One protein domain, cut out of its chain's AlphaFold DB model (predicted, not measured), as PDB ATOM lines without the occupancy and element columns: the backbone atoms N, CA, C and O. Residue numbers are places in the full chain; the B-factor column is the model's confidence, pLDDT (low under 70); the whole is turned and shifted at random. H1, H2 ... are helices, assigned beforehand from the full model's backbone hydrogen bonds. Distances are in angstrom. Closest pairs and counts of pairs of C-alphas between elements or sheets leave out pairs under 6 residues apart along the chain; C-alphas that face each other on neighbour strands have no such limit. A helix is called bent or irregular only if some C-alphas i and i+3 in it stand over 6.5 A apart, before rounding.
ATOM      1  N   ARG A 419      20.480   6.592  35.016       63.97
ATOM      2  CA  ARG A 419      19.478   5.516  34.920       63.97
ATOM      3  C   ARG A 419      19.427   4.759  36.248       63.97
ATOM      4  O   ARG A 419      20.244   3.878  36.482       63.97
ATOM      5  N   CYS A 420      18.447   5.090  37.088       68.56
ATOM      6  CA  CYS A 420      18.081   4.289  38.256       68.56
ATOM      7  C   CYS A 420      17.511   2.942  37.774       68.56
ATOM      8  O   CYS A 420      16.372   2.891  37.305       68.56
ATOM      9  N   LEU A 421      18.333   1.885  37.790       69.69
ATOM     10  CA  LEU A 421      17.979   0.550  37.280       69.69
ATOM     11  C   LEU A 421      17.805  -0.467  38.410       69.69
ATOM     12  O   LEU A 421      17.018  -1.399  38.276       69.69
ATOM     13  N   ALA A 422      18.499  -0.273  39.532       74.25
ATOM     14  CA  ALA A 422      18.373  -1.083  40.733       74.25
ATOM     15  C   ALA A 422      18.106  -0.209  41.967       74.25
ATOM     16  O   ALA A 422      18.478   0.961  42.021       74.25
ATOM     17  N   PHE A 423      17.533  -0.798  43.022       72.94
ATOM     18  CA  PHE A 423      17.236  -0.102  44.285       72.94
ATOM     19  C   PHE A 423      18.458   0.620  44.895       72.94
ATOM     20  O   PHE A 423      18.328   1.688  45.490       72.94
ATOM     21  N   ARG A 424      19.669   0.081  44.679       76.94
ATOM     22  CA  ARG A 424      20.944   0.688  45.105       76.94
ATOM     23  C   ARG A 424      21.218   2.064  44.469       76.94
ATOM     24  O   ARG A 424      21.923   2.872  45.069       76.94
ATOM     25  N   ASP A 425      20.636   2.351  43.305       77.56
ATOM     26  CA  ASP A 425      20.831   3.604  42.567       77.56
ATOM     27  C   ASP A 425      19.957   4.749  43.108       77.56
ATOM     28  O   ASP A 425      20.287   5.916  42.909       77.56
ATOM     29  N   ILE A 426      18.901   4.447  43.878       79.12
ATOM     30  CA  ILE A 426      18.043   5.453  44.539       79.12
ATOM     31  C   ILE A 426      18.851   6.321  45.520       79.12
ATOM     32  O   ILE A 426      18.515   7.478  45.743       79.12
ATOM     33  N   LYS A 427      19.956   5.797  46.071       80.31
ATOM     34  CA  LYS A 427      20.893   6.556  46.921       80.31
ATOM     35  C   LYS A 427      21.884   7.433  46.135       80.31
ATOM     36  O   LYS A 427      22.658   8.156  46.753       80.31
ATOM     37  N   ARG A 428      21.915   7.323  44.803       83.50
ATOM     38  CA  ARG A 428      22.863   8.012  43.902       83.50
ATOM     39  C   ARG A 428      22.183   9.048  43.008       83.50
ATOM     40  O   ARG A 428      22.812  10.032  42.643       83.50
ATOM     41  N   VAL A 429      20.921   8.811  42.657       83.31
ATOM     42  CA  VAL A 429      20.091   9.683  41.819       83.31
ATOM     43  C   VAL A 429      19.318  10.676  42.705       83.31
ATOM     44  O   VAL A 429      18.775  10.255  43.730       83.31
ATOM     45  N   PRO A 430      19.206  11.970  42.344       87.19
ATOM     46  CA  PRO A 430      18.421  12.940  43.104       87.19
ATOM     47  C   PRO A 430      16.963  12.476  43.295       87.19
ATOM     48  O   PRO A 430      16.323  12.088  42.311       87.19
ATOM     49  N   PRO A 431      16.379  12.553  44.512       83.62
ATOM     50  CA  PRO A 431      15.044  12.010  44.782       83.62
ATOM     51  C   PRO A 431      13.946  12.523  43.842       83.62
ATOM     52  O   PRO A 431      13.108  11.742  43.400       83.62
ATOM     53  N   GLY A 432      13.983  13.808  43.467       87.50
ATOM     54  CA  GLY A 432      13.039  14.387  42.503       87.50
ATOM     55  C   GLY A 432      13.117  13.742  41.114       87.50
ATOM     56  O   GLY A 432      12.083  13.462  40.513       87.50
ATOM     57  N   TYR A 433      14.323  13.422  40.633       85.12
ATOM     58  CA  TYR A 433      14.518  12.740  39.350       85.12
ATOM     59  C   TYR A 433      14.080  11.271  39.421       85.12
ATOM     60  O   TYR A 433      13.416  10.782  38.509       85.12
ATOM     61  N   ALA A 434      14.375  10.572  40.524       83.56
ATOM     62  CA  ALA A 434      13.911   9.199  40.741       83.56
ATOM     63  C   ALA A 434      12.369   9.106  40.805       83.56
ATOM     64  O   ALA A 434      11.777   8.205  40.206       83.56
ATOM     65  N   VAL A 435      11.708  10.066  41.463       86.62
ATOM     66  CA  VAL A 435      10.240  10.173  41.503       86.62
ATOM     67  C   VAL A 435       9.669  10.521  40.124       86.62
ATOM     68  O   VAL A 435       8.733   9.857  39.679       86.62
ATOM     69  N   ALA A 436      10.252  11.485  39.404       85.62
ATOM     70  CA  ALA A 436       9.825  11.828  38.045       85.62
ATOM     71  C   ALA A 436       9.969  10.638  37.077       85.62
ATOM     72  O   ALA A 436       9.042  10.333  36.333       85.62
ATOM     73  N   GLN A 437      11.084   9.902  37.137       84.56
ATOM     74  CA  GLN A 437      11.293   8.656  36.386       84.56
ATOM     75  C   GLN A 437      10.192   7.624  36.670       84.56
ATOM     76  O   GLN A 437       9.658   7.035  35.729       84.56
ATOM     77  N   LEU A 438       9.827   7.417  37.942       83.44
ATOM     78  CA  LEU A 438       8.772   6.480  38.340       83.44
ATOM     79  C   LEU A 438       7.400   6.900  37.791       83.44
ATOM     80  O   LEU A 438       6.711   6.088  37.179       83.44
ATOM     81  N   TYR A 439       7.007   8.159  37.986       89.06
ATOM     82  CA  TYR A 439       5.682   8.650  37.596       89.06
ATOM     83  C   TYR A 439       5.538   8.762  36.070       89.06
ATOM     84  O   TYR A 439       4.483   8.423  35.540       89.06
ATOM     85  N   ASN A 440       6.598   9.148  35.351       90.94
ATOM     86  CA  ASN A 440       6.563   9.296  33.893       90.94
ATOM     87  C   ASN A 440       6.622   7.945  33.157       90.94
ATOM     88  O   ASN A 440       5.998   7.795  32.108       90.94
ATOM     89  N   LYS A 441       7.348   6.943  33.684       89.06
ATOM     90  CA  LYS A 441       7.405   5.592  33.084       89.06
ATOM     91  C   LYS A 441       6.225   4.704  33.464       89.06
ATOM     92  O   LYS A 441       5.863   3.824  32.683       89.06
ATOM     93  N   TYR A 442       5.641   4.925  34.640       93.38
ATOM     94  CA  TYR A 442       4.524   4.146  35.168       93.38
ATOM     95  C   TYR A 442       3.373   5.090  35.578       93.38
ATOM     96  O   TYR A 442       3.075   5.245  36.769       93.38
ATOM     97  N   PRO A 443       2.736   5.775  34.605       94.06
ATOM     98  CA  PRO A 443       1.727   6.798  34.886       94.06
ATOM     99  C   PRO A 443       0.448   6.207  35.490       94.06
ATOM    100  O   PRO A 443      -0.199   6.845  36.322       94.06
ATOM    101  N   LEU A 444       0.112   4.971  35.116       95.88
ATOM    102  CA  LEU A 444      -1.064   4.245  35.588       95.88
ATOM    103  C   LEU A 444      -0.811   3.671  36.989       95.88
ATOM    104  O   LEU A 444       0.276   3.167  37.258       95.88
ATOM    105  N   LYS A 445      -1.824   3.701  37.857       95.44
ATOM    106  CA  LYS A 445      -1.805   3.183  39.235       95.44
ATOM    107  C   LYS A 445      -3.019   2.267  39.439       95.44
ATOM    108  O   LYS A 445      -4.097   2.593  38.954       95.44
ATOM    109  N   ALA A 446      -2.866   1.164  40.171       96.00
ATOM    110  CA  ALA A 446      -3.996   0.419  40.731       96.00
ATOM    111  C   ALA A 446      -4.367   0.997  42.103       96.00
ATOM    112  O   ALA A 446      -3.567   0.943  43.040       96.00
ATOM    113  N   ASP A 447      -5.573   1.544  42.253       93.69
ATOM    114  CA  ASP A 447      -5.904   2.325  43.450       93.69
ATOM    115  C   ASP A 447      -5.916   1.522  44.751       93.69
ATOM    116  O   ASP A 447      -5.370   2.001  45.741       93.69
ATOM    117  N   GLY A 448      -6.423   0.286  44.730       89.25
ATOM    118  CA  GLY A 448      -6.470  -0.591  45.907       89.25
ATOM    119  C   GLY A 448      -5.140  -1.245  46.312       89.25
ATOM    120  O   GLY A 448      -5.110  -1.954  47.309       89.25
ATOM    121  N   THR A 449      -4.052  -1.058  45.551       92.00
ATOM    122  CA  THR A 449      -2.734  -1.674  45.854       92.00
ATOM    123  C   THR A 449      -1.544  -0.719  45.733       92.00
ATOM    124  O   THR A 449      -0.426  -1.091  46.075       92.00
ATOM    125  N   GLY A 450      -1.735   0.500  45.218       92.31
ATOM    126  CA  GLY A 450      -0.675   1.502  45.041       92.31
ATOM    127  C   GLY A 450       0.330   1.216  43.914       92.31
ATOM    128  O   GLY A 450       1.006   2.144  43.469       92.31
ATOM    129  N   ILE A 451       0.405  -0.027  43.423       90.88
ATOM    130  CA  ILE A 451       1.320  -0.458  42.356       90.88
ATOM    131  C   ILE A 451       1.060   0.339  41.071       90.88
ATOM    132  O   ILE A 451      -0.084   0.674  40.743       90.88
ATOM    133  N   ARG A 452       2.142   0.661  40.352       93.25
ATOM    134  CA  ARG A 452       2.125   1.433  39.106       93.25
ATOM    135  C   ARG A 452       2.534   0.585  37.903       93.25
ATOM    136  O   ARG A 452       3.390  -0.285  38.022       93.25
ATOM    137  N   PHE A 453       1.955   0.884  36.741       93.38
ATOM    138  CA  PHE A 453       2.081   0.090  35.515       93.38
ATOM    139  C   PHE A 453       2.402   0.974  34.308       93.38
ATOM    140  O   PHE A 453       2.001   2.141  34.246       93.38
ATOM    141  N   ARG A 454       3.113   0.409  33.325       94.31
ATOM    142  CA  ARG A 454       3.490   1.113  32.091       94.31
ATOM    143  C   ARG A 454       2.378   1.062  31.043       94.31
ATOM    144  O   ARG A 454       2.244   1.997  30.259       94.31
ATOM    145  N   THR A 455       1.569  -0.000  31.025       94.88
ATOM    146  CA  THR A 455       0.469  -0.175  30.057       94.88
ATOM    147  C   THR A 455      -0.876  -0.442  30.734       94.88
ATOM    148  O   THR A 455      -0.949  -0.928  31.864       94.88
ATOM    149  N   ARG A 456      -1.982  -0.150  30.032       93.75
ATOM    150  CA  ARG A 456      -3.336  -0.484  30.517       93.75
ATOM    151  C   ARG A 456      -3.610  -1.992  30.546       93.75
ATOM    152  O   ARG A 456      -4.468  -2.408  31.314       93.75
ATOM    153  N   SER A 457      -2.886  -2.793  29.759       94.19
ATOM    154  CA  SER A 457      -2.976  -4.262  29.800       94.19
ATOM    155  C   SER A 457      -2.418  -4.813  31.117       94.19
ATOM    156  O   SER A 457      -3.114  -5.531  31.828       94.19
ATOM    157  N   GLN A 458      -1.222  -4.357  31.504       91.56
ATOM    158  CA  GLN A 458      -0.592  -4.661  32.794       91.56
ATOM    159  C   GLN A 458      -1.511  -4.321  33.981       91.56
ATOM    160  O   GLN A 458      -1.788  -5.175  34.822       91.56
ATOM    161  N   LEU A 459      -2.071  -3.102  33.996       95.06
ATOM    162  CA  LEU A 459      -3.029  -2.686  35.027       95.06
ATOM    163  C   LEU A 459      -4.284  -3.579  35.066       95.06
ATOM    164  O   LEU A 459      -4.734  -3.912  36.157       95.06
ATOM    165  N   ARG A 460      -4.853  -3.966  33.913       93.94
ATOM    166  CA  ARG A 460      -6.013  -4.878  33.864       93.94
ATOM    167  C   ARG A 460      -5.668  -6.242  34.452       93.94
ATOM    168  O   ARG A 460      -6.269  -6.611  35.448       93.94
ATOM    169  N   SER A 461      -4.625  -6.897  33.943       91.25
ATOM    170  CA  SER A 461      -4.176  -8.212  34.423       91.25
ATOM    171  C   SER A 461      -3.900  -8.235  35.935       91.25
ATOM    172  O   SER A 461      -4.258  -9.197  36.613       91.25
ATOM    173  N   HIS A 462      -3.336  -7.154  36.488       93.50
ATOM    174  CA  HIS A 462      -3.169  -7.006  37.935       93.50
ATOM    175  C   HIS A 462      -4.502  -6.840  38.681       93.50
ATOM    176  O   HIS A 462      -4.691  -7.448  39.730       93.50
ATOM    177  N   LEU A 463      -5.441  -6.039  38.164       94.12
ATOM    178  CA  LEU A 463      -6.777  -5.902  38.758       94.12
ATOM    179  C   LEU A 463      -7.556  -7.224  38.711       94.12
ATOM    180  O   LEU A 463      -8.172  -7.586  39.710       94.12
ATOM    181  N   ASP A 464      -7.475  -7.966  37.609       94.19
ATOM    182  CA  ASP A 464      -8.100  -9.282  37.440       94.19
ATOM    183  C   ASP A 464      -7.533 -10.290  38.457       94.19
ATOM    184  O   ASP A 464      -8.290 -10.997  39.128       94.19
ATOM    185  N   TRP A 465      -6.210 -10.285  38.679       92.62
ATOM    186  CA  TRP A 465      -5.590 -11.053  39.762       92.62
ATOM    187  C   TRP A 465      -6.065 -10.599  41.157       92.62
ATOM    188  O   TRP A 465      -6.416 -11.438  41.991       92.62
ATOM    189  N   VAL A 466      -6.134  -9.288  41.419       92.25
ATOM    190  CA  VAL A 466      -6.646  -8.744  42.690       92.25
ATOM    191  C   VAL A 466      -8.103  -9.162  42.923       92.25
ATOM    192  O   VAL A 466      -8.466  -9.464  44.061       92.25
ATOM    193  N   PHE A 467      -8.945  -9.229  41.889       94.38
ATOM    194  CA  PHE A 467     -10.306  -9.759  42.009       94.38
ATOM    195  C   PHE A 467     -10.307 -11.256  42.340       94.38
ATOM    196  O   PHE A 467     -11.015 -11.660  43.267       94.38
ATOM    197  N   ALA A 468      -9.478 -12.058  41.665       89.62
ATOM    198  CA  ALA A 468      -9.360 -13.494  41.919       89.62
ATOM    199  C   ALA A 468      -8.887 -13.809  43.353       89.62
ATOM    200  O   ALA A 468      -9.492 -14.649  44.024       89.62
ATOM    201  N   GLU A 469      -7.872 -13.111  43.879       88.88
ATOM    202  CA  GLU A 469      -7.425 -13.336  45.263       88.88
ATOM    203  C   GLU A 469      -8.443 -12.810  46.287       88.88
ATOM    204  O   GLU A 469      -8.712 -13.485  47.278       88.88
ATOM    205  N   ASN A 470      -9.113 -11.678  46.037       91.75
ATOM    206  CA  ASN A 470     -10.217 -11.232  46.899       91.75
ATOM    207  C   ASN A 470     -11.386 -12.234  46.914       91.75
ATOM    208  O   ASN A 470     -11.999 -12.454  47.962       91.75
ATOM    209  N   GLN A 471     -11.692 -12.873  45.783       91.69
ATOM    210  CA  GLN A 471     -12.676 -13.953  45.710       91.69
ATOM    211  C   GLN A 471     -12.206 -15.183  46.500       91.69
ATOM    212  O   GLN A 471     -12.971 -15.710  47.309       91.69
ATOM    213  N   ARG A 472     -10.935 -15.583  46.366       84.75
ATOM    214  CA  ARG A 472     -10.321 -16.676  47.140       84.75
ATOM    215  C   ARG A 472     -10.344 -16.407  48.650       84.75
ATOM    216  O   ARG A 472     -10.699 -17.299  49.421       84.75
ATOM    217  N   ILE A 473     -10.047 -15.182  49.085       84.06
ATOM    218  CA  ILE A 473     -10.133 -14.752  50.492       84.06
ATOM    219  C   ILE A 473     -11.579 -14.827  51.005       84.06
ATOM    220  O   ILE A 473     -11.812 -15.395  52.072       84.06
ATOM    221  N   ARG A 474     -12.564 -14.331  50.241       89.50
ATOM    222  CA  ARG A 474     -13.992 -14.413  50.611       89.50
ATOM    223  C   ARG A 474     -14.496 -15.856  50.697       89.50
ATOM    224  O   ARG A 474     -15.299 -16.161  51.575       89.50
ATOM    225  N   LEU A 475     -14.027 -16.746  49.820       85.94
ATOM    226  CA  LEU A 475     -14.358 -18.174  49.864       85.94
ATOM    227  C   LEU A 475     -13.746 -18.853  51.098       85.94
ATOM    228  O   LEU A 475     -14.473 -19.524  51.829       85.94
ATOM    229  N   ARG A 476     -12.463 -18.597  51.405       82.94
ATOM    230  CA  ARG A 476     -11.814 -19.049  52.655       82.94
ATOM    231  C   ARG A 476     -12.593 -18.584  53.897       82.94
ATOM    232  O   ARG A 476     -12.849 -19.386  54.786       82.94
ATOM    233  N   GLN A 477     -13.027 -17.319  53.932       82.81
ATOM    234  CA  GLN A 477     -13.807 -16.747  55.043       82.81
ATOM    235  C   GLN A 477     -15.215 -17.347  55.202       82.81
ATOM    236  O   GLN A 477     -15.729 -17.371  56.316       82.81
ATOM    237  N   ARG A 478     -15.857 -17.804  54.117       87.19
ATOM    238  CA  ARG A 478     -17.222 -18.365  54.153       87.19
ATOM    239  C   ARG A 478     -17.272 -19.875  54.372       87.19
ATOM    240  O   ARG A 478     -18.226 -20.352  54.969       87.19
ATOM    241  N   GLY A 479     -16.296 -20.622  53.859       78.06
ATOM    242  CA  GLY A 479     -16.361 -22.087  53.793       78.06
ATOM    243  C   GLY A 479     -15.830 -22.838  55.015       78.06
ATOM    244  O   GLY A 479     -15.734 -24.057  54.953       78.06
ATOM    245  N   GLY A 480     -15.387 -22.148  56.075       77.25
ATOM    246  CA  GLY A 480     -14.648 -22.786  57.178       77.25
ATOM    247  C   GLY A 480     -13.303 -23.395  56.752       77.25
ATOM    248  O   GLY A 480     -12.691 -24.137  57.516       77.25
ATOM    249  N   MET A 481     -12.847 -23.087  55.532       69.38
ATOM    250  CA  MET A 481     -11.641 -23.644  54.928       69.38
ATOM    251  C   MET A 481     -10.438 -23.285  55.801       69.38
ATOM    252  O   MET A 481     -10.180 -22.102  56.049       69.38
ATOM    253  N   SER A 482      -9.704 -24.293  56.270       69.75
ATOM    254  CA  SER A 482      -8.525 -24.076  57.105       69.75
ATOM    255  C   SER A 482      -7.520 -23.165  56.392       69.75
ATOM    256  O   SER A 482      -7.356 -23.184  55.168       69.75
ATOM    257  N   ARG A 483      -6.837 -22.309  57.164       64.31
ATOM    258  CA  ARG A 483      -5.718 -21.536  56.624       64.31
ATOM    259  C   ARG A 483      -4.590 -22.506  56.291       64.31
ATOM    260  O   ARG A 483      -3.907 -22.977  57.195       64.31
ATOM    261  N   ASN A 484      -4.360 -22.742  55.003       70.62
ATOM    262  CA  ASN A 484      -3.088 -23.278  54.536       70.62
ATOM    263  C   ASN A 484      -1.998 -22.273  54.933       70.62
ATOM    264  O   ASN A 484      -1.882 -21.206  54.333       70.62
ATOM    265  N   TRP A 485      -1.239 -22.601  55.981       77.19
ATOM    266  CA  TRP A 485      -0.114 -21.796  56.475       77.19
ATOM    267  C   TRP A 485       1.056 -21.744  55.484       77.19
ATOM    268  O   TRP A 485       1.899 -20.853  55.565       77.19
ATOM    269  N   TYR A 486       1.063 -22.674  54.529       75.62
ATOM    270  CA  TYR A 486       2.044 -22.803  53.465       75.62
ATOM    271  C   TYR A 486       1.385 -22.508  52.116       75.62
ATOM    272  O   TYR A 486       0.326 -23.051  51.793       75.62
ATOM    273  N   VAL A 487       2.031 -21.656  51.320       75.25
ATOM    274  CA  VAL A 487       1.739 -21.523  49.889       75.25
ATOM    275  C   VAL A 487       2.309 -22.773  49.204       75.25
ATOM    276  O   VAL A 487       3.475 -23.086  49.447       75.25
ATOM    277  N   PRO A 488       1.538 -23.518  48.390       81.12
ATOM    278  CA  PRO A 488       2.051 -24.720  47.736       81.12
ATOM    279  C   PRO A 488       3.218 -24.367  46.805       81.12
ATOM    280  O   PRO A 488       3.199 -23.321  46.157       81.12
ATOM    281  N   VAL A 489       4.219 -25.247  46.710       78.50
ATOM    282  CA  VAL A 489       5.501 -24.954  46.033       78.50
ATOM    283  C   VAL A 489       5.302 -24.477  44.587       78.50
ATOM    284  O   VAL A 489       5.935 -23.514  44.172       78.50
ATOM    285  N   ASN A 490       4.346 -25.051  43.849       77.88
ATOM    286  CA  ASN A 490       4.021 -24.630  42.478       77.88
ATOM    287  C   ASN A 490       3.456 -23.198  42.395       77.88
ATOM    288  O   ASN A 490       3.685 -22.501  41.408       77.88
ATOM    289  N   GLU A 491       2.726 -22.740  43.416       76.69
ATOM    290  CA  GLU A 491       2.289 -21.344  43.516       76.69
ATOM    291  C   GLU A 491       3.472 -20.453  43.927       76.69
ATOM    292  O   GLU A 491       3.707 -19.435  43.286       76.69
ATOM    293  N   TRP A 492       4.283 -20.865  44.910       77.44
ATOM    294  CA  TRP A 492       5.471 -20.121  45.353       77.44
ATOM    295  C   TRP A 492       6.499 -19.898  44.230       77.44
ATOM    296  O   TRP A 492       6.899 -18.760  43.994       77.44
ATOM    297  N   MET A 493       6.853 -20.937  43.466       74.94
ATOM    298  CA  MET A 493       7.752 -20.824  42.308       74.94
ATOM    299  C   MET A 493       7.197 -19.869  41.242       74.94
ATOM    300  O   MET A 493       7.941 -19.065  40.681       74.94
ATOM    301  N   ARG A 494       5.876 -19.883  41.009       71.25
ATOM    302  CA  ARG A 494       5.203 -18.959  40.083       71.25
ATOM    303  C   ARG A 494       5.292 -17.492  40.535       71.25
ATOM    304  O   ARG A 494       5.255 -16.612  39.680       71.25
ATOM    305  N   TRP A 495       5.457 -17.220  41.832       66.25
ATOM    306  CA  TRP A 495       5.657 -15.866  42.370       66.25
ATOM    307  C   TRP A 495       7.095 -15.339  42.239       66.25
ATOM    308  O   TRP A 495       7.290 -14.123  42.229       66.25
ATOM    309  N   ILE A 496       8.100 -16.214  42.098       59.78
ATOM    310  CA  ILE A 496       9.514 -15.808  41.947       59.78
ATOM    311  C   ILE A 496       9.740 -15.054  40.624       59.78
ATOM    312  O   ILE A 496      10.552 -14.131  40.570       59.78
ATOM    313  N   GLY A 497       8.958 -15.364  39.584       60.88
ATOM    314  CA  GLY A 497       8.935 -14.633  38.308       60.88
ATOM    315  C   GLY A 497       8.288 -13.237  38.355       60.88
ATOM    316  O   GLY A 497       8.163 -12.596  37.313       60.88
ATOM    317  N   GLY A 498       7.871 -12.760  39.532       61.44
ATOM    318  CA  GLY A 498       7.160 -11.494  39.717       61.44
ATOM    319  C   GLY A 498       5.636 -11.651  39.768       61.44
ATOM    320  O   GLY A 498       5.079 -12.718  39.519       61.44
TER     321      GLY A 498
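AT A GLANCE: This is residues 419 to 498 of the 835 residues of the protein "mRNA 3' end processing factor" of Cyanidiococcus yangmingshanensis (UniProt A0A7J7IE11). Picture an open, C-shaped run built on one long helix, H3: at its beginning the looped residues 442 to 455 lead back to two shorter helices, H2 and H1, and after H3 the backbone turns at residues 479 to 488 and folds back into a short fourth helix, H4, that sticks out on its own. The helices do not gather into a core, for no named helix touches another; H1 and H2 alone are near each other. The printed part has 80 residues with four named helices, H1, H2, H3 and H4 in that order along the chain, and no named strand; 47 residues are in the helices, and the class is all helix. The whole is only just loose, close to extended, with a radius of gyration of the C-alphas of 17.3 A, and its C-alphas span 51 by 25 by 18 A.

HOW THE PARTS SIT: Start with the longest helix, H3, residues 456 to 478, which touches no helix. Look before it to H2, residues 431 to 441, and you find that H2 and H3 are apart, though they follow each other in the chain. Between them, residues 444 to 445 are paired with residues 452 to 453, antiparallel, as strands are, in stretches too short to be named. Farther out is H1, residues 423 to 427, close to H2 but not clearly touching it, with 1 pair of C-alphas within 8 A. That closest pair is Ile 426 and Ala 434, whose C-alphas are 6.7 A apart, while the centres of H1 and H2 are 12.7 A apart. Past the other end of H3 look for H4, residues 489 to 496, which is apart from H3. H4 is also apart from H1 and from H2, and H1 and H3 are apart. In the backbone atoms of H2, H3 and H4 every O i to N i+4 pair is within hydrogen-bond range, whereas H1 has 0 of 1 such pairs and 1 of 2 O i to N i+3 pairs within range.

IN THESE COORDINATES: Find C-alpha 456 at (-3.336, -0.484, 30.517); from there H3 runs 32.7 A to C-alpha 478 at (-17.222, -18.365, 54.153). Go back to Pro 431 for H2, which measures 15.4 A from its first C-alpha to that of Lys 441. H1 runs 8.0 A from C-alpha 423 at (17.236, -0.102, 44.285) to that of Lys 427; it is neither bent nor irregular, but only just, as C-alphas 424 and 427 are 6.1 A apart. H4 runs 10.8 A from Val 489 to C-alpha 496 at (9.514, -15.808, 41.947).

THE WHOLE: The two C-alphas farthest apart are those of Pro 430 and Gly 480, at 50.7 A, while the first and last printed C-alphas, of Arg 419 and Gly 498, are 21.5 A apart. The printed part has no cut. The link from H1 to H2 is tight, with 3 residues; that from H3 to H4 is short, with 10; that from H2 to H3 is long, with 14. Residues 467 to 475 of H3 stand free, as do residues 477 to 483 and residues 485 to 498, of which 489 to 496 belong to H4. Without these stretches a body of 50 residues remains, spanning 44 by 31 by 16 A. In the B-factor column the mean pLDDT of the printed part is 83.7, and the model's confidence is low, under 70, at residues 419 to 421, 481 to 483 and 495 to 498.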